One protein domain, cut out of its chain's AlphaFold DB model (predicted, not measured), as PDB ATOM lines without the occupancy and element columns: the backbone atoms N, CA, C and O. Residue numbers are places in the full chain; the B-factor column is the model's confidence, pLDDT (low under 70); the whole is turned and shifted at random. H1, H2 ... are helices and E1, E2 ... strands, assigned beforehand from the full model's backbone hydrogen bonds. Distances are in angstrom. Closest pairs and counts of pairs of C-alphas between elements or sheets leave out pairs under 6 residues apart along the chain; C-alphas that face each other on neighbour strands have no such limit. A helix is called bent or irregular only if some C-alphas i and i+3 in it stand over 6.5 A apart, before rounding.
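Overview. This is residues 202 to 209, 226 to 272 and 305 to 431 of the 926 residues of an uncharacterized protein of Chlamydomonas schloesseri (UniProt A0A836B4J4). A twisted sheet of five strands has the long helix H2 over one face and no named helix over the other. H2 lies between H1 and H5, H4 touches its first part, H6 is close to H4 and H5, and the small hairpin of E6 and E7 sits at one far end of the whole. The printed part has 182 residues with six named helices and seven named strands, in the order H1 E1 E2 E3 H2 E4 H3 H4 H5 E5 H6 E6 E7, and its class is mixed, helices and strands. The large sheet runs E1 E2 E3 E4 E5 and is mixed, while E6 and E7 make a second, antiparallel sheet. The whole is compact, with a radius of gyration of the C-alphas of 16.6 A, and spans 51 by 35 by 29 A.

Along the chain. Residues 202 to 209 hold no named element. H1, residues 226 to 236, begins with C-alpha 226 at (106.852, 97.546, 30.839) and is 15.2 A long. E1 is residues 246 to 249, and E2, residues 260 to 269, is 21.1 A long and bends by 98 degrees at residue 266. E3, residues 305 to 313, is 23.3 A long. H2, residues 328 to 345, is 25.6 A long, from C-alpha 328 at (103.742, 82.088, 25.547). E4, residues 351 to 357, is 16.9 A long. Three short helices follow: H3, residues 366 to 369, H4, residues 371 to 374, and H5, residues 380 to 385. H3 is irregular, with C-alphas 366 and 369 7.5 A apart. E5, residues 388 to 394, is 15.8 A long, and H6, residues 405 to 414, is 13.9 A long. E6 is residues 420 to 423, and E7 is residues 426 to 429, ending with C-alpha 429 at (79.921, 70.539, 25.638).

Arrangement. In the large sheet E1 and E5 are the edge strands. E1 and E2 form an antiparallel hairpin, with N 249 and O 260 2.8 A apart. E2 and E3 are antiparallel, with N 309 and O 263 at 2.7 A. E3 and E4 are parallel, with N 355 and O 311 at 2.8 A, and E4 and E5 are parallel, with N 389 and O 351 at 2.8 A. E3, H2 and E4 form a strand-helix-strand unit, two parallel neighbour strands joined through a helix, with a right-handed crossover; E4, H3 H4 H5 and E5 form another. H2 on one face of the sheet makes two layers, helix over sheet: its height over the sheet is 10.0 A, and it lies over E3, along the strands at 5 degrees on the local plane. H2 is the hub. Its residues 334 to 342 touch H1, closest at the C-alphas of Arg 233 and Ala 338, 4.4 A, at a steep tilt of 52 degrees, the same way. Its residues 332 to 340 touch H5, closest at the C-alphas of Ala 336 and Leu 381, 5.2 A. Its residues 329 to 333 touch H4, closest at the C-alphas of Asp 333 and Met 374, 6.4 A. H1 and H5 only graze the sheet. H6 is close to H5 but not clearly touching, the closest C-alphas being those of Ser 382 and Leu 414, 6.4 A. H3 and H4 meet only through their link. In the hairpin of E6 and E7, N 428 and O 421 are 2.8 A apart; E7 is apart from H6. In H1, H2, H5 and H6 every O i to N i+4 pair is within hydrogen-bond range; H3 and H4 are too short for one.

Size, cuts and confidence. The C-alphas of Pro 272 and His 425, the two farthest apart, are 53.0 A apart. Residues 210 to 225 and 273 to 304 are not printed; the gaps are 9.9 A between C-alphas 209 and 226 and 8.7 A between C-alphas 272 and 305. The link from E3 to H2 is long, with 14 residues. The mean pLDDT of the printed part is 78.3, and 56 residues are under 70, among them residues 318 to 326, 360 to 369, 395 to 406 and 416 to 431.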
ATOM      1  N   ASP A 202     112.318  91.241  19.498       82.12
ATOM      2  CA  ASP A 202     112.179  90.164  20.466       82.12
ATOM      3  C   ASP A 202     110.990  90.437  21.397       82.12
ATOM      4  O   ASP A 202     111.116  91.082  22.443       82.12
ATOM      5  N   LEU A 203     109.822  89.932  20.999       79.00
ATOM      6  CA  LEU A 203     108.604  90.009  21.803       79.00
ATOM      7  C   LEU A 203     108.604  89.022  22.996       79.00
ATOM      8  O   LEU A 203     107.845  89.226  23.945       79.00
ATOM      9  N   SER A 204     109.526  88.048  23.053       72.50
ATOM     10  CA  SER A 204     109.627  87.120  24.198       72.50
ATOM     11  C   SER A 204     110.155  87.806  25.469       72.50
ATOM     12  O   SER A 204     109.710  87.517  26.587       72.50
ATOM     13  N   SER A 205     110.991  88.837  25.298       72.44
ATOM     14  CA  SER A 205     111.519  89.686  26.380       72.44
ATOM     15  C   SER A 205     110.448  90.362  27.260       72.44
ATOM     16  O   SER A 205     110.736  90.783  28.383       72.44
ATOM     17  N   PHE A 206     109.193  90.435  26.801       70.12
ATOM     18  CA  PHE A 206     108.076  91.044  27.526       70.12
ATOM     19  C   PHE A 206     107.647  90.234  28.765       70.12
ATOM     20  O   PHE A 206     107.168  90.811  29.747       70.12
ATOM     21  N   GLY A 207     107.790  88.903  28.723       60.91
ATOM     22  CA  GLY A 207     107.353  87.990  29.787       60.91
ATOM     23  C   GLY A 207     108.442  87.645  30.807       60.91
ATOM     24  O   GLY A 207     108.159  87.501  32.005       60.91
ATOM     25  N   SER A 208     109.691  87.546  30.346       63.12
ATOM     26  CA  SER A 208     110.818  86.993  31.106       63.12
ATOM     27  C   SER A 208     111.444  88.015  32.076       63.12
ATOM     28  O   SER A 208     112.575  88.470  31.932       63.12
ATOM     29  N   ARG A 209     110.696  88.394  33.128       56.38
ATOM     30  CA  ARG A 209     111.165  89.289  34.222       56.38
ATOM     31  C   ARG A 209     112.311  88.705  35.077       56.38
ATOM     32  O   ARG A 209     112.805  89.368  35.989       56.38
ATOM     33  N   ASP A 226     107.949  96.575  30.955       87.19
ATOM     34  CA  ASP A 226     106.852  97.546  30.839       87.19
ATOM     35  C   ASP A 226     107.224  98.739  29.935       87.19
ATOM     36  O   ASP A 226     106.346  99.325  29.304       87.19
ATOM     37  N   GLN A 227     108.519  99.049  29.783       89.00
ATOM     38  CA  GLN A 227     108.994  99.996  28.774       89.00
ATOM     39  C   GLN A 227     108.773  99.467  27.348       89.00
ATOM     40  O   GLN A 227     108.356 100.244  26.491       89.00
ATOM     41  N   VAL A 228     108.998  98.173  27.074       88.62
ATOM     42  CA  VAL A 228     108.726  97.617  25.733       88.62
ATOM     43  C   VAL A 228     107.220  97.575  25.443       88.62
ATOM     44  O   VAL A 228     106.815  97.937  24.340       88.62
ATOM     45  N   VAL A 229     106.378  97.259  26.439       91.88
ATOM     46  CA  VAL A 229     104.904  97.361  26.333       91.88
ATOM     47  C   VAL A 229     104.461  98.785  25.984       91.88
ATOM     48  O   VAL A 229     103.649  98.965  25.079       91.88
ATOM     49  N   GLU A 230     104.998  99.803  26.659       93.44
ATOM     50  CA  GLU A 230     104.643 101.206  26.408       93.44
ATOM     51  C   GLU A 230     105.172 101.709  25.048       93.44
ATOM     52  O   GLU A 230     104.470 102.429  24.342       93.44
ATOM     53  N   LEU A 231     106.359 101.277  24.610       93.19
ATOM     54  CA  LEU A 231     106.874 101.596  23.271       93.19
ATOM     55  C   LEU A 231     106.062 100.903  22.159       93.19
ATOM     56  O   LEU A 231     105.757 101.530  21.143       93.19
ATOM     57  N   LEU A 232     105.659  99.642  22.354       94.62
ATOM     58  CA  LEU A 232     104.791  98.918  21.421       94.62
ATOM     59  C   LEU A 232     103.404  99.572  21.346       94.62
ATOM     60  O   LEU A 232     102.889  99.814  20.256       94.62
ATOM     61  N   ARG A 233     102.833  99.950  22.495       96.19
ATOM     62  CA  ARG A 233     101.605 100.751  22.575       96.19
ATOM     63  C   ARG A 233     101.726 102.046  21.772       96.19
ATOM     64  O   ARG A 233     100.814 102.377  21.018       96.19
ATOM     65  N   GLN A 234     102.827 102.783  21.915       96.00
ATOM     66  CA  GLN A 234     103.025 104.034  21.182       96.00
ATOM     67  C   GLN A 234     103.115 103.815  19.668       96.00
ATOM     68  O   GLN A 234     102.523 104.602  18.929       96.00
ATOM     69  N   LEU A 235     103.786 102.750  19.212       95.94
ATOM     70  CA  LEU A 235     103.856 102.363  17.796       95.94
ATOM     71  C   LEU A 235     102.478 102.009  17.212       95.94
ATOM     72  O   LEU A 235     102.168 102.409  16.094       95.94
ATOM     73  N   LEU A 236     101.660 101.275  17.969       96.69
ATOM     74  CA  LEU A 236     100.308 100.859  17.578       96.69
ATOM     75  C   LEU A 236      99.285 102.014  17.651       96.69
ATOM     76  O   LEU A 236      98.329 102.065  16.875       96.69
ATOM     77  N   GLY A 237      99.480 102.932  18.601       95.88
ATOM     78  CA  GLY A 237      98.599 104.058  18.904       95.88
ATOM     79  C   GLY A 237      99.135 105.401  18.400       95.88
ATOM     80  O   GLY A 237      99.166 105.672  17.200       95.88
ATOM     81  N   ARG A 238      99.509 106.294  19.328       93.62
ATOM     82  CA  ARG A 238      99.704 107.737  19.047       93.62
ATOM     83  C   ARG A 238     100.872 108.089  18.125       93.62
ATOM     84  O   ARG A 238     100.867 109.181  17.567       93.62
ATOM     85  N   ARG A 239     101.894 107.233  18.022       94.88
ATOM     86  CA  ARG A 239     103.104 107.466  17.206       94.88
ATOM     87  C   ARG A 239     103.147 106.624  15.938       94.88
ATOM     88  O   ARG A 239     104.158 106.634  15.237       94.88
ATOM     89  N   ARG A 240     102.057 105.921  15.629       95.25
ATOM     90  CA  ARG A 240     101.896 105.227  14.358       95.25
ATOM     91  C   ARG A 240     102.041 106.228  13.198       95.25
ATOM     92  O   ARG A 240     101.460 107.315  13.277       95.25
ATOM     93  N   PRO A 241     102.736 105.878  12.102       96.56
ATOM     94  CA  PRO A 241     102.647 106.638  10.862       96.56
ATOM     95  C   PRO A 241     101.171 106.874  10.474       96.56
ATOM     96  O   PRO A 241     100.346 105.954  10.575       96.56
ATOM     97  N   PRO A 242     100.798 108.094  10.044       94.75
ATOM     98  CA  PRO A 242      99.396 108.482   9.888       94.75
ATOM     99  C   PRO A 242      98.657 107.657   8.828       94.75
ATOM    100  O   PRO A 242      97.467 107.399   8.995       94.75
ATOM    101  N   ARG A 243      99.362 107.208   7.781       95.88
ATOM    102  CA  ARG A 243      98.822 106.397   6.677       95.88
ATOM    103  C   ARG A 243      99.013 104.888   6.838       95.88
ATOM    104  O   ARG A 243      98.629 104.156   5.928       95.88
ATOM    105  N   LEU A 244      99.560 104.424   7.968       97.31
ATOM    106  CA  LEU A 244      99.868 103.008   8.154       97.31
ATOM    107  C   LEU A 244      98.586 102.173   8.093       97.31
ATOM    108  O   LEU A 244      97.677 102.349   8.907       97.31
ATOM    109  N   ARG A 245      98.539 101.267   7.118       97.06
ATOM    110  CA  ARG A 245      97.457 100.315   6.862       97.06
ATOM    111  C   ARG A 245      97.771  98.953   7.445       97.06
ATOM    112  O   ARG A 245      96.844  98.278   7.871       97.06
ATOM    113  N   GLU A 246      99.039  98.570   7.482       97.31
ATOM    114  CA  GLU A 246      99.465  97.244   7.909       97.31
ATOM    115  C   GLU A 246     100.773  97.325   8.700       97.31
ATOM    116  O   GLU A 246     101.743  97.955   8.275       97.31
ATOM    117  N   LEU A 247     100.770  96.719   9.885       97.12
ATOM    118  CA  LEU A 247     101.943  96.527  10.729       97.12
ATOM    119  C   LEU A 247     102.139  95.030  10.942       97.12
ATOM    120  O   LEU A 247     101.270  94.387  11.524       97.12
ATOM    121  N   VAL A 248     103.288  94.502  10.540       95.69
ATOM    122  CA  VAL A 248     103.677  93.108  10.754       95.69
ATOM    123  C   VAL A 248     104.909  93.095  11.651       95.69
ATOM    124  O   VAL A 248     105.954  93.628  11.291       95.69
ATOM    125  N   LEU A 249     104.801  92.507  12.836       93.56
ATOM    126  CA  LEU A 249     105.916  92.265  13.743       93.56
ATOM    127  C   LEU A 249     106.139  90.754  13.816       93.56
ATOM    128  O   LEU A 249     105.328  90.043  14.408       93.56
ATOM    129  N   ALA A 250     107.220  90.258  13.220       87.50
ATOM    130  CA  ALA A 250     107.610  88.855  13.351       87.50
ATOM    131  C   ALA A 250     108.752  88.693  14.361       87.50
ATOM    132  O   ALA A 250     109.520  89.625  14.626       87.50
ATOM    133  N   GLY A 251     108.850  87.499  14.944       79.12
ATOM    134  CA  GLY A 251     109.943  87.162  15.852       79.12
ATOM    135  C   GLY A 251     111.259  87.007  15.089       79.12
ATOM    136  O   GLY A 251     111.264  86.663  13.914       79.12
ATOM    137  N   ALA A 252     112.390  87.211  15.763       68.88
ATOM    138  CA  ALA A 252     113.727  87.153  15.155       68.88
ATOM    139  C   ALA A 252     114.225  85.726  14.794       68.88
ATOM    140  O   ALA A 252     115.432  85.486  14.758       68.88
ATOM    141  N   HIS A 253     113.326  84.762  14.586       68.75
ATOM    142  CA  HIS A 253     113.652  83.351  14.358       68.75
ATOM    143  C   HIS A 253     113.237  82.911  12.957       68.75
ATOM    144  O   HIS A 253     112.247  83.405  12.438       68.75
ATOM    145  N   ASP A 254     113.961  81.947  12.380       62.03
ATOM    146  CA  ASP A 254     113.875  81.550  10.960       62.03
ATOM    147  C   ASP A 254     112.533  80.920  10.514       62.03
ATOM    148  O   ASP A 254     112.415  80.454   9.384       62.03
ATOM    149  N   ASN A 255     111.524  80.889  11.387       62.44
ATOM    150  CA  ASN A 255     110.149  80.593  11.007       62.44
ATOM    151  C   ASN A 255     109.458  81.934  10.716       62.44
ATOM    152  O   ASN A 255     109.234  82.696  11.655       62.44
ATOM    153  N   ASP A 256     109.074  82.185   9.459       60.53
ATOM    154  CA  ASP A 256     108.442  83.429   8.957       60.53
ATOM    155  C   ASP A 256     107.059  83.779   9.583       60.53
ATOM    156  O   ASP A 256     106.317  84.623   9.077       60.53
ATOM    157  N   ASP A 257     106.684  83.134  10.690       71.25
ATOM    158  CA  ASP A 257     105.425  83.316  11.405       71.25
ATOM    159  C   ASP A 257     105.387  84.691  12.109       71.25
ATOM    160  O   ASP A 257     106.043  84.938  13.129       71.25
ATOM    161  N   ALA A 258     104.574  85.604  11.572       66.31
ATOM    162  CA  ALA A 258     104.372  86.947  12.112       66.31
ATOM    163  C   ALA A 258     103.673  86.933  13.483       66.31
ATOM    164  O   ALA A 258     102.462  86.729  13.561       66.31
ATOM    165  N   VAL A 259     104.417  87.206  14.558       84.25
ATOM    166  CA  VAL A 259     103.937  87.166  15.954       84.25
ATOM    167  C   VAL A 259     102.780  88.138  16.220       84.25
ATOM    168  O   VAL A 259     101.847  87.801  16.951       84.25
ATOM    169  N   LEU A 260     102.802  89.324  15.609       91.94
ATOM    170  CA  LEU A 260     101.701  90.285  15.655       91.94
ATOM    171  C   LEU A 260     101.513  90.970  14.295       91.94
ATOM    172  O   LEU A 260     102.355  91.749  13.864       91.94
ATOM    173  N   GLU A 261     100.364  90.756  13.667       95.38
ATOM    174  CA  GLU A 261      99.908  91.453  12.460       95.38
ATOM    175  C   GLU A 261      98.713  92.351  12.841       95.38
ATOM    176  O   GLU A 261      97.751  91.902  13.467       95.38
ATOM    177  N   VAL A 262      98.766  93.644  12.509       96.25
ATOM    178  CA  VAL A 262      97.699  94.619  12.789       96.25
ATOM    179  C   VAL A 262      97.377  95.406  11.527       96.25
ATOM    180  O   VAL A 262      98.165  96.245  11.089       96.25
ATOM    181  N   ALA A 263      96.183  95.184  10.980       96.81
ATOM    182  CA  ALA A 263      95.669  95.965   9.863       96.81
ATOM    183  C   ALA A 263      94.746  97.084  10.363       96.81
ATOM    184  O   ALA A 263      93.818  96.848  11.141       96.81
ATOM    185  N   TYR A 264      94.952  98.298   9.868       96.81
ATOM    186  CA  TYR A 264      94.195  99.502  10.190       96.81
ATOM    187  C   TYR A 264      93.218  99.868   9.067       96.81
ATOM    188  O   TYR A 264      93.383  99.489   7.907       96.81
ATOM    189  N   ARG A 265      92.172 100.628   9.404       95.44
ATOM    190  CA  ARG A 265      91.207 101.166   8.437       95.44
ATOM    191  C   ARG A 265      90.753 102.572   8.856       95.44
ATOM    192  O   ARG A 265      90.501 102.772  10.050       95.44
ATOM    193  N   PRO A 266      90.606 103.525   7.916       93.31
ATOM    194  CA  PRO A 266      89.998 104.820   8.206       93.31
ATOM    195  C   PRO A 266      88.516 104.659   8.583       93.31
ATOM    196  O   PRO A 266      87.866 103.671   8.225       93.31
ATOM    197  N   GLY A 267      87.995 105.618   9.348       90.25
ATOM    198  CA  GLY A 267      86.580 105.695   9.732       90.25
ATOM    199  C   GLY A 267      86.142 104.736  10.849       90.25
ATOM    200  O   GLY A 267      84.955 104.672  11.156       90.25
ATOM    201  N   LEU A 268      87.066 103.993  11.473       88.88
ATOM    202  CA  LEU A 268      86.763 103.135  12.633       88.88
ATOM    203  C   LEU A 268      86.754 103.898  13.962       88.88
ATOM    204  O   LEU A 268      86.096 103.472  14.913       88.88
ATOM    205  N   VAL A 269      87.483 105.010  14.045       86.06
ATOM    206  CA  VAL A 269      87.463 105.894  15.213       86.06
ATOM    207  C   VAL A 269      86.412 106.976  14.962       86.06
ATOM    208  O   VAL A 269      86.503 107.668  13.944       86.06
ATOM    209  N   PRO A 270      85.409 107.147  15.848       79.00
ATOM    210  CA  PRO A 270      84.443 108.228  15.697       79.00
ATOM    211  C   PRO A 270      85.183 109.572  15.744       79.00
ATOM    212  O   PRO A 270      86.104 109.712  16.555       79.00
ATOM    213  N   PRO A 271      84.796 110.569  14.924       77.25
ATOM    214  CA  PRO A 271      85.412 111.887  14.997       77.25
ATOM    215  C   PRO A 271      85.327 112.391  16.445       77.25
ATOM    216  O   PRO A 271      84.284 112.196  17.087       77.25
ATOM    217  N   PRO A 272      86.403 112.998  16.991       76.81
ATOM    218  CA  PRO A 272      86.391 113.490  18.362       76.81
ATOM    219  C   PRO A 272      85.168 114.396  18.523       76.81
ATOM    220  O   PRO A 272      84.944 115.234  17.643       76.81
ATOM    221  N   GLY A 305      89.192 108.931  11.243       87.56
ATOM    222  CA  GLY A 305      90.006 108.386  12.316       87.56
ATOM    223  C   GLY A 305      90.356 106.914  12.071       87.56
ATOM    224  O   GLY A 305      89.482 106.044  11.999       87.56
ATOM    225  N   TRP A 306      91.652 106.638  11.932       93.19
ATOM    226  CA  TRP A 306      92.193 105.313  11.632       93.19
ATOM    227  C   TRP A 306      92.238 104.422  12.875       93.19
ATOM    228  O   TRP A 306      93.041 104.667  13.778       93.19
ATOM    229  N   GLY A 307      91.444 103.351  12.879       95.31
ATOM    230  CA  GLY A 307      91.424 102.335  13.939       95.31
ATOM    231  C   GLY A 307      91.975 100.984  13.478       95.31
ATOM    232  O   GLY A 307      92.097 100.729  12.280       95.31
ATOM    233  N   MET A 308      92.282 100.105  14.429       97.06
ATOM    234  CA  MET A 308      92.646  98.704  14.195       97.06
ATOM    235  C   MET A 308      91.422  97.928  13.691       97.06
ATOM    236  O   MET A 308      90.420  97.814  14.396       97.06
ATOM    237  N   ARG A 309      91.478  97.397  12.468       96.62
ATOM    238  CA  ARG A 309      90.426  96.563  11.863       96.62
ATOM    239  C   ARG A 309      90.578  95.099  12.260       96.62
ATOM    240  O   ARG A 309      89.595  94.456  12.615       96.62
ATOM    241  N   LEU A 310      91.801  94.602  12.132       96.19
ATOM    242  CA  LEU A 310      92.186  93.212  12.317       96.19
ATOM    243  C   LEU A 310      93.437  93.197  13.187       96.19
ATOM    244  O   LEU A 310      94.376  93.942  12.916       96.19
ATOM    245  N   VAL A 311      93.435  92.343  14.197       96.19
ATOM    246  CA  VAL A 311      94.618  91.976  14.971       96.19
ATOM    247  C   VAL A 311      94.784  90.472  14.820       96.19
ATOM    248  O   VAL A 311      93.855  89.734  15.133       96.19
ATOM    249  N   ARG A 312      95.938  90.002  14.365       94.69
ATOM    250  CA  ARG A 312      96.307  88.589  14.370       94.69
ATOM    251  C   ARG A 312      97.521  88.413  15.270       94.69
ATOM    252  O   ARG A 312      98.542  89.063  15.078       94.69
ATOM    253  N   MET A 313      97.379  87.561  16.276       92.94
ATOM    254  CA  MET A 313      98.439  87.190  17.208       92.94
ATOM    255  C   MET A 313      98.859  85.759  16.889       92.94
ATOM    256  O   MET A 313      98.045  84.843  17.018       92.94
ATOM    257  N   THR A 314     100.115  85.571  16.500       89.56
ATOM    258  CA  THR A 314     100.684  84.254  16.205       89.56
ATOM    259  C   THR A 314     101.646  83.894  17.337       89.56
ATOM    260  O   THR A 314     102.813  84.283  17.280       89.56
ATOM    261  N   PRO A 315     101.194  83.237  18.427       81.56
ATOM    262  CA  PRO A 315     102.096  82.811  19.492       81.56
ATOM    263  C   PRO A 315     103.254  82.011  18.899       81.56
ATOM    264  O   PRO A 315     103.040  81.048  18.157       81.56
ATOM    265  N   ARG A 316     104.480  82.430  19.223       77.69
ATOM    266  CA  ARG A 316     105.701  81.881  18.640       77.69
ATOM    267  C   ARG A 316     105.722  80.361  18.782       77.69
ATOM    268  O   ARG A 316     105.720  79.831  19.893       77.69
ATOM    269  N   GLN A 317     105.806  79.657  17.654       72.75
ATOM    270  CA  GLN A 317     106.009  78.214  17.667       72.75
ATOM    271  C   GLN A 317     107.409  77.919  18.212       72.75
ATOM    272  O   GLN A 317     108.412  78.056  17.507       72.75
ATOM    273  N   VAL A 318     107.481  77.522  19.485       66.56
ATOM    274  CA  VAL A 318     108.697  76.950  20.062       66.56
ATOM    275  C   VAL A 318     108.989  75.677  19.274       66.56
ATOM    276  O   VAL A 318     108.192  74.738  19.276       66.56
ATOM    277  N   SER A 319     110.099  75.668  18.533       64.94
ATOM    278  CA  SER A 319     110.500  74.494  17.766       64.94
ATOM    279  C   SER A 319     110.647  73.313  18.726       64.94
ATOM    280  O   SER A 319     111.244  73.439  19.795       64.94
ATOM    281  N   SER A 320     110.086  72.159  18.353       55.62
ATOM    282  CA  SER A 320     109.808  71.006  19.235       55.62
ATOM    283  C   SER A 320     111.023  70.332  19.894       55.62
ATOM    284  O   SER A 320     110.895  69.272  20.497       55.62
ATOM    285  N   ARG A 321     112.213  70.923  19.761       54.66
ATOM    286  CA  ARG A 321     113.485  70.471  20.333       54.66
ATOM    287  C   ARG A 321     113.895  71.249  21.590       54.66
ATOM    288  O   ARG A 321     114.865  70.863  22.232       54.66
ATOM    289  N   CYS A 322     113.178  72.315  21.952       49.41
ATOM    290  CA  CYS A 322     113.433  73.104  23.158       49.41
ATOM    291  C   CYS A 322     112.201  73.084  24.074       49.41
ATOM    292  O   CYS A 322     111.202  73.731  23.779       49.41
ATOM    293  N   TYR A 323     112.287  72.366  25.199       49.28
ATOM    294  CA  TYR A 323     111.212  72.155  26.187       49.28
ATOM    295  C   TYR A 323     110.881  73.402  27.043       49.28
ATOM    296  O   TYR A 323     110.756  73.317  28.261       49.28
ATOM    297  N   VAL A 324     110.774  74.582  26.428       50.69
ATOM    298  CA  VAL A 324     110.457  75.848  27.115       50.69
ATOM    299  C   VAL A 324     109.188  76.459  26.514       50.69
ATOM    300  O   VAL A 324     109.182  77.575  26.005       50.69
ATOM    301  N   ALA A 325     108.074  75.728  26.591       53.50
ATOM    302  CA  ALA A 325     106.741  76.229  26.229       53.50
ATOM    303  C   ALA A 325     106.134  77.189  27.285       53.50
ATOM    304  O   ALA A 325     104.951  77.523  27.245       53.50
ATOM    305  N   VAL A 326     106.948  77.635  28.246       57.44
ATOM    306  CA  VAL A 326     106.541  78.332  29.475       57.44
ATOM    307  C   VAL A 326     106.176  79.811  29.241       57.44
ATOM    308  O   VAL A 326     105.385  80.390  29.989       57.44
ATOM    309  N   GLU A 327     106.718  80.447  28.197       70.31
ATOM    310  CA  GLU A 327     106.699  81.918  28.054       70.31
ATOM    311  C   GLU A 327     105.541  82.495  27.213       70.31
ATOM    312  O   GLU A 327     105.305  83.705  27.244       70.31
ATOM    313  N   VAL A 328     104.757  81.650  26.530       77.25
ATOM    314  CA  VAL A 328     103.742  82.088  25.547       77.25
ATOM    315  C   VAL A 328     102.605  82.910  26.174       77.25
ATOM    316  O   VAL A 328     102.199  83.936  25.631       77.25
ATOM    317  N   LEU A 329     102.064  82.500  27.329       81.06
ATOM    318  CA  LEU A 329     100.957  83.231  27.971       81.06
ATOM    319  C   LEU A 329     101.366  84.633  28.479       81.06
ATOM    320  O   LEU A 329     100.617  85.578  28.221       81.06
ATOM    321  N   PRO A 330     102.518  84.813  29.161       84.62
ATOM    322  CA  PRO A 330     103.046  86.139  29.491       84.62
ATOM    323  C   PRO A 330     103.280  87.056  28.281       84.62
ATOM    324  O   PRO A 330     102.976  88.246  28.371       84.62
ATOM    325  N   GLU A 331     103.789  86.523  27.163       85.75
ATOM    326  CA  GLU A 331     103.963  87.270  25.908       85.75
ATOM    327  C   GLU A 331     102.607  87.759  25.370       85.75
ATOM    328  O   GLU A 331     102.421  88.957  25.147       85.75
ATOM    329  N   LEU A 332     101.614  86.867  25.269       87.62
ATOM    330  CA  LEU A 332     100.263  87.213  24.811       87.62
ATOM    331  C   LEU A 332      99.561  88.239  25.717       87.62
ATOM    332  O   LEU A 332      98.910  89.145  25.195       87.62
ATOM    333  N   ASP A 333      99.694  88.149  27.048       89.25
ATOM    334  CA  ASP A 333      99.153  89.172  27.963       89.25
ATOM    335  C   ASP A 333      99.833  90.531  27.752       89.25
ATOM    336  O   ASP A 333      99.162  91.562  27.711       89.25
ATOM    337  N   ALA A 334     101.154  90.555  27.575       90.69
ATOM    338  CA  ALA A 334     101.893  91.797  27.389       90.69
ATOM    339  C   ALA A 334     101.594  92.466  26.032       90.69
ATOM    340  O   ALA A 334     101.401  93.685  25.980       90.69
ATOM    341  N   ILE A 335     101.452  91.678  24.959       92.75
ATOM    342  CA  ILE A 335     100.956  92.155  23.660       92.75
ATOM    343  C   ILE A 335      99.509  92.659  23.801       92.75
ATOM    344  O   ILE A 335      99.188  93.746  23.317       92.75
ATOM    345  N   ALA A 336      98.642  91.949  24.533       94.19
ATOM    346  CA  ALA A 336      97.271  92.393  24.789       94.19
ATOM    347  C   ALA A 336      97.200  93.697  25.609       94.19
ATOM    348  O   ALA A 336      96.358  94.550  25.321       94.19
ATOM    349  N   ARG A 337      98.108  93.910  26.577       95.19
ATOM    350  CA  ARG A 337      98.260  95.193  27.292       95.19
ATOM    351  C   ARG A 337      98.627  96.328  26.336       95.19
ATOM    352  O   ARG A 337      98.006  97.390  26.404       95.19
ATOM    353  N   ALA A 338      99.582  96.104  25.431       95.62
ATOM    354  CA  ALA A 338      99.979  97.098  24.435       95.62
ATOM    355  C   ALA A 338      98.830  97.434  23.463       95.62
ATOM    356  O   ALA A 338      98.543  98.611  23.241       95.62
ATOM    357  N   LEU A 339      98.122  96.419  22.954       96.62
ATOM    358  CA  LEU A 339      96.960  96.572  22.068       96.62
ATOM    359  C   LEU A 339      95.792  97.308  22.739       96.62
ATOM    360  O   LEU A 339      95.179  98.173  22.118       96.62
ATOM    361  N   LEU A 340      95.488  97.012  24.006       96.56
ATOM    362  CA  LEU A 340      94.455  97.729  24.760       96.56
ATOM    363  C   LEU A 340      94.818  99.199  24.974       96.56
ATOM    364  O   LEU A 340      93.989 100.072  24.718       96.56
ATOM    365  N   GLY A 341      96.059  99.479  25.385       96.62
ATOM    366  CA  GLY A 341      96.553 100.850  25.524       96.62
ATOM    367  C   GLY A 341      96.539 101.614  24.197       96.62
ATOM    368  O   GLY A 341      96.210 102.798  24.175       96.62
ATOM    369  N   ALA A 342      96.832 100.933  23.084       96.81
ATOM    370  CA  ALA A 342      96.779 101.507  21.745       96.81
ATOM    371  C   ALA A 342      95.337 101.763  21.283       96.81
ATOM    372  O   ALA A 342      95.058 102.819  20.724       96.81
ATOM    373  N   ALA A 343      94.401 100.854  21.572       96.25
ATOM    374  CA  ALA A 343      92.975 101.068  21.327       96.25
ATOM    375  C   ALA A 343      92.450 102.279  22.114       96.25
ATOM    376  O   ALA A 343      91.731 103.103  21.554       96.25
ATOM    377  N   ASP A 344      92.842 102.423  23.384       96.38
ATOM    378  CA  ASP A 344      92.503 103.590  24.207       96.38
ATOM    379  C   ASP A 344      93.103 104.889  23.652       96.38
ATOM    380  O   ASP A 344      92.417 105.908  23.587       96.38
ATOM    381  N   ASP A 345      94.351 104.850  23.184       95.19
ATOM    382  CA  ASP A 345      95.026 105.988  22.557       95.19
ATOM    383  C   ASP A 345      94.430 106.399  21.205       95.19
ATOM    384  O   ASP A 345      94.445 107.582  20.865       95.19
ATOM    385  N   LEU A 346      93.885 105.441  20.453       94.44
ATOM    386  CA  LEU A 346      93.110 105.670  19.234       94.44
ATOM    387  C   LEU A 346      91.636 106.009  19.529       94.44
ATOM    388  O   LEU A 346      90.853 106.138  18.595       94.44
ATOM    389  N   CYS A 347      91.216 106.125  20.796       94.75
ATOM    390  CA  CYS A 347      89.811 106.286  21.204       94.75
ATOM    391  C   CYS A 347      88.865 105.186  20.661       94.75
ATOM    392  O   CYS A 347      87.645 105.373  20.569       94.75
ATOM    393  N   GLN A 348      89.410 104.020  20.311       94.31
ATOM    394  CA  GLN A 348      88.700 102.914  19.688       94.31
ATOM    395  C   GLN A 348      88.075 101.989  20.741       94.31
ATOM    396  O   GLN A 348      88.754 101.270  21.477       94.31
ATOM    397  N   ARG A 349      86.738 101.968  20.780       93.56
ATOM    398  CA  ARG A 349      85.972 101.147  21.734       93.56
ATOM    399  C   ARG A 349      85.876  99.668  21.349       93.56
ATOM    400  O   ARG A 349      85.842  98.827  22.239       93.56
ATOM    401  N   LEU A 350      85.805  99.373  20.050       94.19
ATOM    402  CA  LEU A 350      85.598  98.031  19.500       94.19
ATOM    403  C   LEU A 350      86.658  97.738  18.433       94.19
ATOM    404  O   LEU A 350      86.808  98.519  17.492       94.19
ATOM    405  N   ILE A 351      87.352  96.611  18.552       94.62
ATOM    406  CA  ILE A 351      88.235  96.057  17.519       94.62
ATOM    407  C   ILE A 351      87.390  95.060  16.709       94.62
ATOM    408  O   ILE A 351      86.857  94.130  17.308       94.62
ATOM    409  N   PRO A 352      87.190  95.220  15.390       93.62
ATOM    410  CA  PRO A 352      86.275  94.352  14.646       93.62
ATOM    411  C   PRO A 352      86.649  92.866  14.693       93.62
ATOM    412  O   PRO A 352      85.765  92.038  14.901       93.62
ATOM    413  N   GLU A 353      87.932  92.528  14.543       94.12
ATOM    414  CA  GLU A 353      88.387  91.138  14.436       94.12
ATOM    415  C   GLU A 353      89.719  90.897  15.160       94.12
ATOM    416  O   GLU A 353      90.690  91.629  14.957       94.12
ATOM    417  N   LEU A 354      89.755  89.855  15.993       93.94
ATOM    418  CA  LEU A 354      90.952  89.284  16.606       93.94
ATOM    419  C   LEU A 354      91.103  87.830  16.158       93.94
ATOM    420  O   LEU A 354      90.212  87.007  16.377       93.94
ATOM    421  N   LEU A 355      92.243  87.514  15.560       91.56
ATOM    422  CA  LEU A 355      92.662  86.165  15.223       91.56
ATOM    423  C   LEU A 355      93.791  85.759  16.172       91.56
ATOM    424  O   LEU A 355      94.734  86.519  16.375       91.56
ATOM    425  N   VAL A 356      93.708  84.568  16.749       89.12
ATOM    426  CA  VAL A 356      94.820  83.945  17.477       89.12
ATOM    427  C   VAL A 356      95.171  82.682  16.712       89.12
ATOM    428  O   VAL A 356      94.348  81.776  16.633       89.12
ATOM    429  N   ASP A 357      96.338  82.650  16.082       85.81
ATOM    430  CA  ASP A 357      96.715  81.604  15.133       85.81
ATOM    431  C   ASP A 357      97.999  80.926  15.601       85.81
ATOM    432  O   ASP A 357      99.067  81.513  15.534       85.81
ATOM    433  N   GLY A 358      97.917  79.715  16.142       74.62
ATOM    434  CA  GLY A 358      99.114  78.999  16.577       74.62
ATOM    435  C   GLY A 358      98.919  78.168  17.833       74.62
ATOM    436  O   GLY A 358      97.947  78.297  18.573       74.62
ATOM    437  N   ARG A 359      99.872  77.266  18.065       72.06
ATOM    438  CA  ARG A 359      99.758  76.213  19.078       72.06
ATOM    439  C   ARG A 359      99.996  76.759  20.486       72.06
ATOM    440  O   ARG A 359     101.132  76.879  20.931       72.06
ATOM    441  N   LEU A 360      98.910  77.010  21.214       69.56
ATOM    442  CA  LEU A 360      98.949  77.327  22.644       69.56
ATOM    443  C   LEU A 360      99.279  76.077  23.481       69.56
ATOM    444  O   LEU A 360      98.381  75.381  23.955       69.56
ATOM    445  N   ALA A 361     100.568  75.799  23.670       65.94
ATOM    446  CA  ALA A 361     101.049  74.875  24.696       65.94
ATOM    447  C   ALA A 361     101.130  75.600  26.055       65.94
ATOM    448  O   ALA A 361     101.559  76.749  26.123       65.94
ATOM    449  N   VAL A 362     100.695  74.945  27.139       63.12
ATOM    450  CA  VAL A 362     100.739  75.491  28.515       63.12
ATOM    451  C   VAL A 362     101.421  74.480  29.436       63.12
ATOM    452  O   VAL A 362     100.818  73.932  30.360       63.12
ATOM    453  N   GLU A 363     102.679  74.182  29.134       60.81
ATOM    454  CA  GLU A 363     103.489  73.204  29.864       60.81
ATOM    455  C   GLU A 363     104.195  73.855  31.063       60.81
ATOM    456  O   GLU A 363     105.392  74.101  31.000       60.81
ATOM    457  N   ASP A 364     103.481  74.133  32.164       62.16
ATOM    458  CA  ASP A 364     104.133  74.132  33.488       62.16
ATOM    459  C   ASP A 364     103.173  74.053  34.694       62.16
ATOM    460  O   ASP A 364     102.017  74.497  34.673       62.16
ATOM    461  N   ALA A 365     103.703  73.543  35.804       57.81
ATOM    462  CA  ALA A 365     103.160  73.695  37.142       57.81
ATOM    463  C   ALA A 365     103.540  75.038  37.799       57.81
ATOM    464  O   ALA A 365     102.718  75.586  38.540       57.81
ATOM    465  N   GLU A 366     104.724  75.603  37.524       64.50
ATOM    466  CA  GLU A 366     105.198  76.811  38.230       64.50
ATOM    467  C   GLU A 366     104.361  78.068  37.938       64.50
ATOM    468  O   GLU A 366     104.165  78.911  38.815       64.50
ATOM    469  N   TYR A 367     103.788  78.187  36.737       62.12
ATOM    470  CA  TYR A 367     103.055  79.386  36.305       62.12
ATOM    471  C   TYR A 367     101.554  79.354  36.645       62.12
ATOM    472  O   TYR A 367     100.835  80.328  36.399       62.12
ATOM    473  N   GLN A 368     101.072  78.281  37.286       63.16
ATOM    474  CA  GLN A 368      99.653  78.077  37.614       63.16
ATOM    475  C   GLN A 368      99.028  79.185  38.481       63.16
ATOM    476  O   GLN A 368      97.808  79.317  38.496       63.16
ATOM    477  N   TRP A 369      99.827  79.992  39.186       64.75
ATOM    478  CA  TRP A 369      99.341  81.129  39.977       64.75
ATOM    479  C   TRP A 369      99.155  82.423  39.164       64.75
ATOM    480  O   TRP A 369      98.356  83.267  39.563       64.75
ATOM    481  N   ARG A 370      99.842  82.584  38.019       73.31
ATOM    482  CA  ARG A 370      99.664  83.740  37.111       73.31
ATOM    483  C   ARG A 370      98.543  83.532  36.102       73.31
ATOM    484  O   ARG A 370      97.929  84.491  35.649       73.31
ATOM    485  N   VAL A 371      98.254  82.286  35.736       75.31
ATOM    486  CA  VAL A 371      97.191  81.987  34.766       75.31
ATOM    487  C   VAL A 371      95.822  82.558  35.196       75.31
ATOM    488  O   VAL A 371      95.191  83.208  34.365       75.31
ATOM    489  N   PRO A 372      95.370  82.446  36.467       78.75
ATOM    490  CA  PRO A 372      94.120  83.063  36.918       78.75
ATOM    491  C   PRO A 372      94.097  84.597  36.864       78.75
ATOM    492  O   PRO A 372      93.012  85.167  36.781       78.75
ATOM    493  N   THR A 373      95.247  85.280  36.916       82.94
ATOM    494  CA  THR A 373      95.296  86.745  36.781       82.94
ATOM    495  C   THR A 373      95.327  87.185  35.315       82.94
ATOM    496  O   THR A 373      94.656  88.156  34.982       82.94
ATOM    497  N   MET A 374      96.010  86.448  34.431       82.88
ATOM    498  CA  MET A 374      96.061  86.735  32.983       82.88
ATOM    499  C   MET A 374      94.767  86.348  32.241       82.88
ATOM    500  O   MET A 374      94.337  87.063  31.340       82.88
ATOM    501  N   LEU A 375      94.124  85.238  32.633       83.12
ATOM    502  CA  LEU A 375      92.839  84.769  32.082       83.12
ATOM    503  C   LEU A 375      91.625  85.183  32.937       83.12
ATOM    504  O   LEU A 375      90.484  84.855  32.609       83.12
ATOM    505  N   GLY A 376      91.850  85.886  34.051       86.00
ATOM    506  CA  GLY A 376      90.786  86.460  34.876       86.00
ATOM    507  C   GLY A 376      90.067  87.612  34.162       86.00
ATOM    508  O   GLY A 376      90.569  88.114  33.158       86.00
ATOM    509  N   PRO A 377      88.916  88.092  34.669       85.31
ATOM    510  CA  PRO A 377      88.144  89.159  34.019       85.31
ATOM    511  C   PRO A 377      88.920  90.480  33.874       85.31
ATOM    512  O   PRO A 377      88.680  91.231  32.932       85.31
ATOM    513  N   GLU A 378      89.876  90.739  34.771       90.00
ATOM    514  CA  GLU A 378      90.760  91.911  34.731       90.00
ATOM    515  C   GLU A 378      92.027  91.709  33.880       90.00
ATOM    516  O   GLU A 378      92.739  92.678  33.607       90.00
ATOM    517  N   GLY A 379      92.310  90.471  33.456       90.69
ATOM    518  CA  GLY A 379      93.467  90.124  32.633       90.69
ATOM    519  C   GLY A 379      93.427  90.815  31.270       90.69
ATOM    520  O   GLY A 379      92.352  91.041  30.704       90.69
ATOM    521  N   ALA A 380      94.589  91.183  30.727       92.75
ATOM    522  CA  ALA A 380      94.624  92.026  29.536       92.75
ATOM    523  C   ALA A 380      94.121  91.285  28.296       92.75
ATOM    524  O   ALA A 380      93.358  91.851  27.516       92.75
ATOM    525  N   LEU A 381      94.458  89.999  28.160       89.94
ATOM    526  CA  LEU A 381      93.911  89.151  27.100       89.94
ATOM    527  C   LEU A 381      92.375  89.078  27.186       89.94
ATOM    528  O   LEU A 381      91.688  89.228  26.177       89.94
ATOM    529  N   SER A 382      91.828  88.952  28.398       90.06
ATOM    530  CA  SER A 382      90.382  88.914  28.634       90.06
ATOM    531  C   SER A 382      89.680  90.210  28.250       90.06
ATOM    532  O   SER A 382      88.629  90.202  27.607       90.06
ATOM    533  N   ARG A 383      90.283  91.343  28.618       93.94
ATOM    534  CA  ARG A 383      89.767  92.674  28.300       93.94
ATOM    535  C   ARG A 383      89.924  93.019  26.817       93.94
ATOM    536  O   ARG A 383      89.083  93.748  26.297       93.94
ATOM    537  N   LEU A 384      90.942  92.481  26.138       94.19
ATOM    538  CA  LEU A 384      91.112  92.586  24.686       94.19
ATOM    539  C   LEU A 384      89.992  91.831  23.968       94.19
ATOM    540  O   LEU A 384      89.240  92.448  23.222       94.19
ATOM    541  N   VAL A 385      89.810  90.543  24.279       92.25
ATOM    542  CA  VAL A 385      88.711  89.706  23.762       92.25
ATOM    543  C   VAL A 385      87.349  90.378  23.977       92.25
ATOM    544  O   VAL A 385      86.540  90.421  23.055       92.25
ATOM    545  N   ALA A 386      87.100  90.966  25.151       91.50
ATOM    546  CA  ALA A 386      85.850  91.675  25.440       91.50
ATOM    547  C   ALA A 386      85.629  92.954  24.599       91.50
ATOM    548  O   ALA A 386      84.497  93.431  24.510       91.50
ATOM    549  N   ARG A 387      86.677  93.513  23.976       93.50
ATOM    550  CA  ARG A 387      86.584  94.599  22.980       93.50
ATOM    551  C   ARG A 387      86.520  94.101  21.537       93.50
ATOM    552  O   ARG A 387      86.357  94.925  20.637       93.50
ATOM    553  N   CYS A 388      86.663  92.805  21.290       94.06
ATOM    554  CA  CYS A 388      86.672  92.255  19.942       94.06
ATOM    555  C   CYS A 388      85.251  91.905  19.479       94.06
ATOM    556  O   CYS A 388      84.533  91.164  20.146       94.06
ATOM    557  N   GLY A 389      84.840  92.421  18.318       90.19
ATOM    558  CA  GLY A 389      83.545  92.096  17.706       90.19
ATOM    559  C   GLY A 389      83.474  90.645  17.221       90.19
ATOM    560  O   GLY A 389      82.427  90.003  17.307       90.19
ATOM    561  N   ARG A 390      84.610  90.115  16.764       91.44
ATOM    562  CA  ARG A 390      84.840  88.710  16.429       91.44
ATOM    563  C   ARG A 390      86.174  88.266  17.017       91.44
ATOM    564  O   ARG A 390      87.173  88.963  16.860       91.44
ATOM    565  N   VAL A 391      86.186  87.087  17.629       89.50
ATOM    566  CA  VAL A 391      87.406  86.362  17.997       89.50
ATOM    567  C   VAL A 391      87.386  85.030  17.258       89.50
ATOM    568  O   VAL A 391      86.356  84.353  17.250       89.50
ATOM    569  N   ALA A 392      88.489  84.666  16.613       88.00
ATOM    570  CA  ALA A 392      88.688  83.333  16.057       88.00
ATOM    571  C   ALA A 392      90.056  82.806  16.493       88.00
ATOM    572  O   ALA A 392      91.071  83.469  16.305       88.00
ATOM    573  N   ALA A 393      90.070  81.613  17.079       83.00
ATOM    574  CA  ALA A 393      91.290  80.919  17.458       83.00
ATOM    575  C   ALA A 393      91.505  79.733  16.512       83.00
ATOM    576  O   ALA A 393      90.684  78.813  16.472       83.00
ATOM    577  N   TYR A 394      92.596  79.765  15.753       74.75
ATOM    578  CA  TYR A 394      93.045  78.670  14.905       74.75
ATOM    579  C   TYR A 394      94.187  77.938  15.629       74.75
ATOM    580  O   TYR A 394      95.128  78.559  16.115       74.75
ATOM    581  N   CYS A 395      94.087  76.606  15.694       57.34
ATOM    582  CA  CYS A 395      95.018  75.685  16.368       57.34
ATOM    583  C   CYS A 395      94.998  75.665  17.918       57.34
ATOM    584  O   CYS A 395      95.888  76.188  18.580       57.34
ATOM    585  N   PHE A 396      94.096  74.873  18.511       56.66
ATOM    586  CA  PHE A 396      94.356  74.273  19.831       56.66
ATOM    587  C   PHE A 396      95.101  72.948  19.634       56.66
ATOM    588  O   PHE A 396      94.554  72.019  19.042       56.66
ATOM    589  N   ALA A 397      96.351  72.859  20.091       50.88
ATOM    590  CA  ALA A 397      97.143  71.637  19.961       50.88
ATOM    591  C   ALA A 397      96.729  70.574  20.996       50.88
ATOM    592  O   ALA A 397      96.336  70.888  22.121       50.88
ATOM    593  N   HIS A 398      96.798  69.305  20.594       49.84
ATOM    594  CA  HIS A 398      96.402  68.167  21.421       49.84
ATOM    595  C   HIS A 398      97.293  67.976  22.653       49.84
ATOM    596  O   HIS A 398      98.506  68.085  22.550       49.84
ATOM    597  N   GLN A 399      96.650  67.561  23.752       50.22
ATOM    598  CA  GLN A 399      97.242  66.985  24.967       50.22
ATOM    599  C   GLN A 399      98.385  67.798  25.588       50.22
ATOM    600  O   GLN A 399      99.541  67.656  25.217       50.22
ATOM    601  N   ILE A 400      98.064  68.557  26.639       53.56
ATOM    602  CA  ILE A 400      99.062  69.083  27.576       53.56
ATOM    603  C   ILE A 400      99.056  68.175  28.819       53.56
ATOM    604  O   ILE A 400      98.127  68.294  29.637       53.56
ATOM    605  N   PRO A 401     100.037  67.265  28.989       52.03
ATOM    606  CA  PRO A 401     100.139  66.431  30.180       52.03
ATOM    607  C   PRO A 401     100.257  67.312  31.428       52.03
ATOM    608  O   PRO A 401     101.117  68.182  31.513       52.03
ATOM    609  N   GLY A 402      99.370  67.121  32.405       59.06
ATOM    610  CA  GLY A 402      99.404  67.873  33.666       59.06
ATOM    611  C   GLY A 402      98.800  69.285  33.639       59.06
ATOM    612  O   GLY A 402      98.750  69.921  34.695       59.06
ATOM    613  N   SER A 403      98.271  69.773  32.508       62.31
ATOM    614  CA  SER A 403      97.466  71.005  32.529       62.31
ATOM    615  C   SER A 403      96.221  70.831  33.407       62.31
ATOM    616  O   SER A 403      95.517  69.820  33.343       62.31
ATOM    617  N   LYS A 404      95.924  71.827  34.250       65.62
ATOM    618  CA  LYS A 404      94.673  71.831  35.018       65.62
ATOM    619  C   LYS A 404      93.497  72.072  34.063       65.62
ATOM    620  O   LYS A 404      93.548  73.045  33.305       65.62
ATOM    621  N   PRO A 405      92.414  71.273  34.128       67.19
ATOM    622  CA  PRO A 405      91.255  71.454  33.253       67.19
ATOM    623  C   PRO A 405      90.616  72.839  33.417       67.19
ATOM    624  O   PRO A 405      90.084  73.371  32.449       67.19
ATOM    625  N   ASP A 406      90.737  73.467  34.591       68.69
ATOM    626  CA  ASP A 406      90.266  74.835  34.841       68.69
ATOM    627  C   ASP A 406      90.997  75.891  33.998       68.69
ATOM    628  O   ASP A 406      90.362  76.821  33.505       68.69
ATOM    629  N   THR A 407      92.312  75.738  33.789       70.56
ATOM    630  CA  THR A 407      93.118  76.621  32.926       70.56
ATOM    631  C   THR A 407      92.664  76.505  31.479       70.56
ATOM    632  O   THR A 407      92.406  77.516  30.827       70.56
ATOM    633  N   LEU A 408      92.525  75.269  30.990       70.88
ATOM    634  CA  LEU A 408      92.062  75.010  29.632       70.88
ATOM    635  C   LEU A 408      90.629  75.530  29.448       70.88
ATOM    636  O   LEU A 408      90.355  76.244  28.493       70.88
ATOM    637  N   ALA A 409      89.729  75.266  30.398       70.06
ATOM    638  CA  ALA A 409      88.360  75.769  30.369       70.06
ATOM    639  C   ALA A 409      88.287  77.304  30.435       70.06
ATOM    640  O   ALA A 409      87.436  77.891  29.772       70.06
ATOM    641  N   ALA A 410      89.161  77.971  31.197       73.06
ATOM    642  CA  ALA A 410      89.257  79.430  31.208       73.06
ATOM    643  C   ALA A 410      89.708  79.968  29.840       73.06
ATOM    644  O   ALA A 410      89.052  80.854  29.298       73.06
ATOM    645  N   LEU A 411      90.753  79.383  29.247       74.25
ATOM    646  CA  LEU A 411      91.271  79.755  27.930       74.25
ATOM    647  C   LEU A 411      90.235  79.532  26.810       74.25
ATOM    648  O   LEU A 411      90.016  80.419  25.989       74.25
ATOM    649  N   LEU A 412      89.549  78.385  26.811       76.06
ATOM    650  CA  LEU A 412      88.494  78.043  25.849       76.06
ATOM    651  C   LEU A 412      87.276  78.970  25.974       76.06
ATOM    652  O   LEU A 412      86.769  79.466  24.966       76.06
ATOM    653  N   ARG A 413      86.825  79.252  27.208       74.88
ATOM    654  CA  ARG A 413      85.761  80.239  27.475       74.88
ATOM    655  C   ARG A 413      86.157  81.628  26.990       74.88
ATOM    656  O   ARG A 413      85.300  82.343  26.478       74.88
ATOM    657  N   LEU A 414      87.426  81.996  27.168       77.12
ATOM    658  CA  LEU A 414      87.939  83.303  26.794       77.12
ATOM    659  C   LEU A 414      88.015  83.472  25.281       77.12
ATOM    660  O   LEU A 414      87.462  84.422  24.747       77.12
ATOM    661  N   LEU A 415      88.619  82.523  24.571       73.00
ATOM    662  CA  LEU A 415      88.795  82.599  23.118       73.00
ATOM    663  C   LEU A 415      87.492  82.388  22.324       73.00
ATOM    664  O   LEU A 415      87.524  82.295  21.099       73.00
ATOM    665  N   GLY A 416      86.338  82.317  23.001       65.50
ATOM    666  CA  GLY A 416      85.025  82.210  22.366       65.50
ATOM    667  C   GLY A 416      84.826  80.915  21.580       65.50
ATOM    668  O   GLY A 416      83.919  80.851  20.749       65.50
ATOM    669  N   VAL A 417      85.661  79.902  21.843       64.25
ATOM    670  CA  VAL A 417      85.619  78.584  21.203       64.25
ATOM    671  C   VAL A 417      84.193  78.039  21.328       64.25
ATOM    672  O   VAL A 417      83.575  78.235  22.383       64.25
ATOM    673  N   PRO A 418      83.621  77.430  20.268       53.31
ATOM    674  CA  PRO A 418      82.243  76.966  20.295       53.31
ATOM    675  C   PRO A 418      81.949  76.153  21.554       53.31
ATOM    676  O   PRO A 418      82.782  75.389  22.034       53.31
ATOM    677  N   LEU A 419      80.715  76.293  22.043       53.12
ATOM    678  CA  LEU A 419      80.170  75.596  23.218       53.12
ATOM    679  C   LEU A 419      80.278  74.067  23.151       53.12
ATOM    680  O   LEU A 419      79.931  73.410  24.121       53.12
ATOM    681  N   ARG A 420      80.728  73.525  22.023       42.16
ATOM    682  CA  ARG A 420      80.894  72.120  21.719       42.16
ATOM    683  C   ARG A 420      82.228  71.927  21.007       42.16
ATOM    684  O   ARG A 420      82.439  72.471  19.923       42.16
ATOM    685  N   LEU A 421      83.110  71.158  21.632       49.41
ATOM    686  CA  LEU A 421      84.369  70.686  21.068       49.41
ATOM    687  C   LEU A 421      84.192  69.238  20.622       49.41
ATOM    688  O   LEU A 421      84.117  68.339  21.455       49.41
ATOM    689  N   ASP A 422      84.142  68.997  19.317       40.41
ATOM    690  CA  ASP A 422      84.126  67.635  18.789       40.41
ATOM    691  C   ASP A 422      85.567  67.085  18.807       40.41
ATOM    692  O   ASP A 422      86.401  67.426  17.969       40.41
ATOM    693  N   LEU A 423      85.884  66.272  19.820       48.19
ATOM    694  CA  LEU A 423      87.170  65.589  19.970       48.19
ATOM    695  C   LEU A 423      87.080  64.179  19.364       48.19
ATOM    696  O   LEU A 423      86.014  63.562  19.359       48.19
ATOM    697  N   ASN A 424      88.216  63.595  18.967       36.53
ATOM    698  CA  ASN A 424      88.283  62.228  18.407       36.53
ATOM    699  C   ASN A 424      87.741  61.123  19.348       36.53
ATOM    700  O   ASN A 424      87.587  59.976  18.939       36.53
ATOM    701  N   HIS A 425      87.486  61.454  20.615       40.03
ATOM    702  CA  HIS A 425      86.975  60.577  21.674       40.03
ATOM    703  C   HIS A 425      85.557  60.960  22.153       40.03
ATOM    704  O   HIS A 425      85.037  60.332  23.076       40.03
ATOM    705  N   GLY A 426      84.911  61.951  21.529       39.34
ATOM    706  CA  GLY A 426      83.543  62.374  21.833       39.34
ATOM    707  C   GLY A 426      83.352  63.891  21.803       39.34
ATOM    708  O   GLY A 426      84.304  64.661  21.725       39.34
ATOM    709  N   THR A 427      82.096  64.321  21.882       40.78
ATOM    710  CA  THR A 427      81.724  65.740  21.865       40.78
ATOM    711  C   THR A 427      81.738  66.306  23.283       40.78
ATOM    712  O   THR A 427      81.103  65.753  24.182       40.78
ATOM    713  N   TRP A 428      82.473  67.393  23.496       40.91
ATOM    714  CA  TRP A 428      82.676  68.024  24.797       40.91
ATOM    715  C   TRP A 428      81.920  69.353  24.851       40.91
ATOM    716  O   TRP A 428      82.363  70.358  24.296       40.91
ATOM    717  N   ASP A 429      80.754  69.346  25.498       43.19
ATOM    718  CA  ASP A 429      79.921  70.539  25.638       43.19
ATOM    719  C   ASP A 429      80.405  71.403  26.823       43.19
ATOM    720  O   ASP A 429      80.267  71.051  27.998       43.19
ATOM    721  N   CYS A 430      80.996  72.558  26.516       41.94
ATOM    722  CA  CYS A 430      81.441  73.567  27.473       41.94
ATOM    723  C   CYS A 430      80.250  74.377  28.008       41.94
ATOM    724  O   CYS A 430      80.053  75.538  27.641       41.94
ATOM    725  N   ASP A 431      79.454  73.760  28.883       41.66
ATOM    726  CA  ASP A 431      78.197  74.334  29.366       41.66
ATOM    727  C   ASP A 431      78.389  75.718  30.029       41.66
ATOM    728  O   ASP A 431      79.202  75.909  30.945       41.66
TER     729      ASP A 431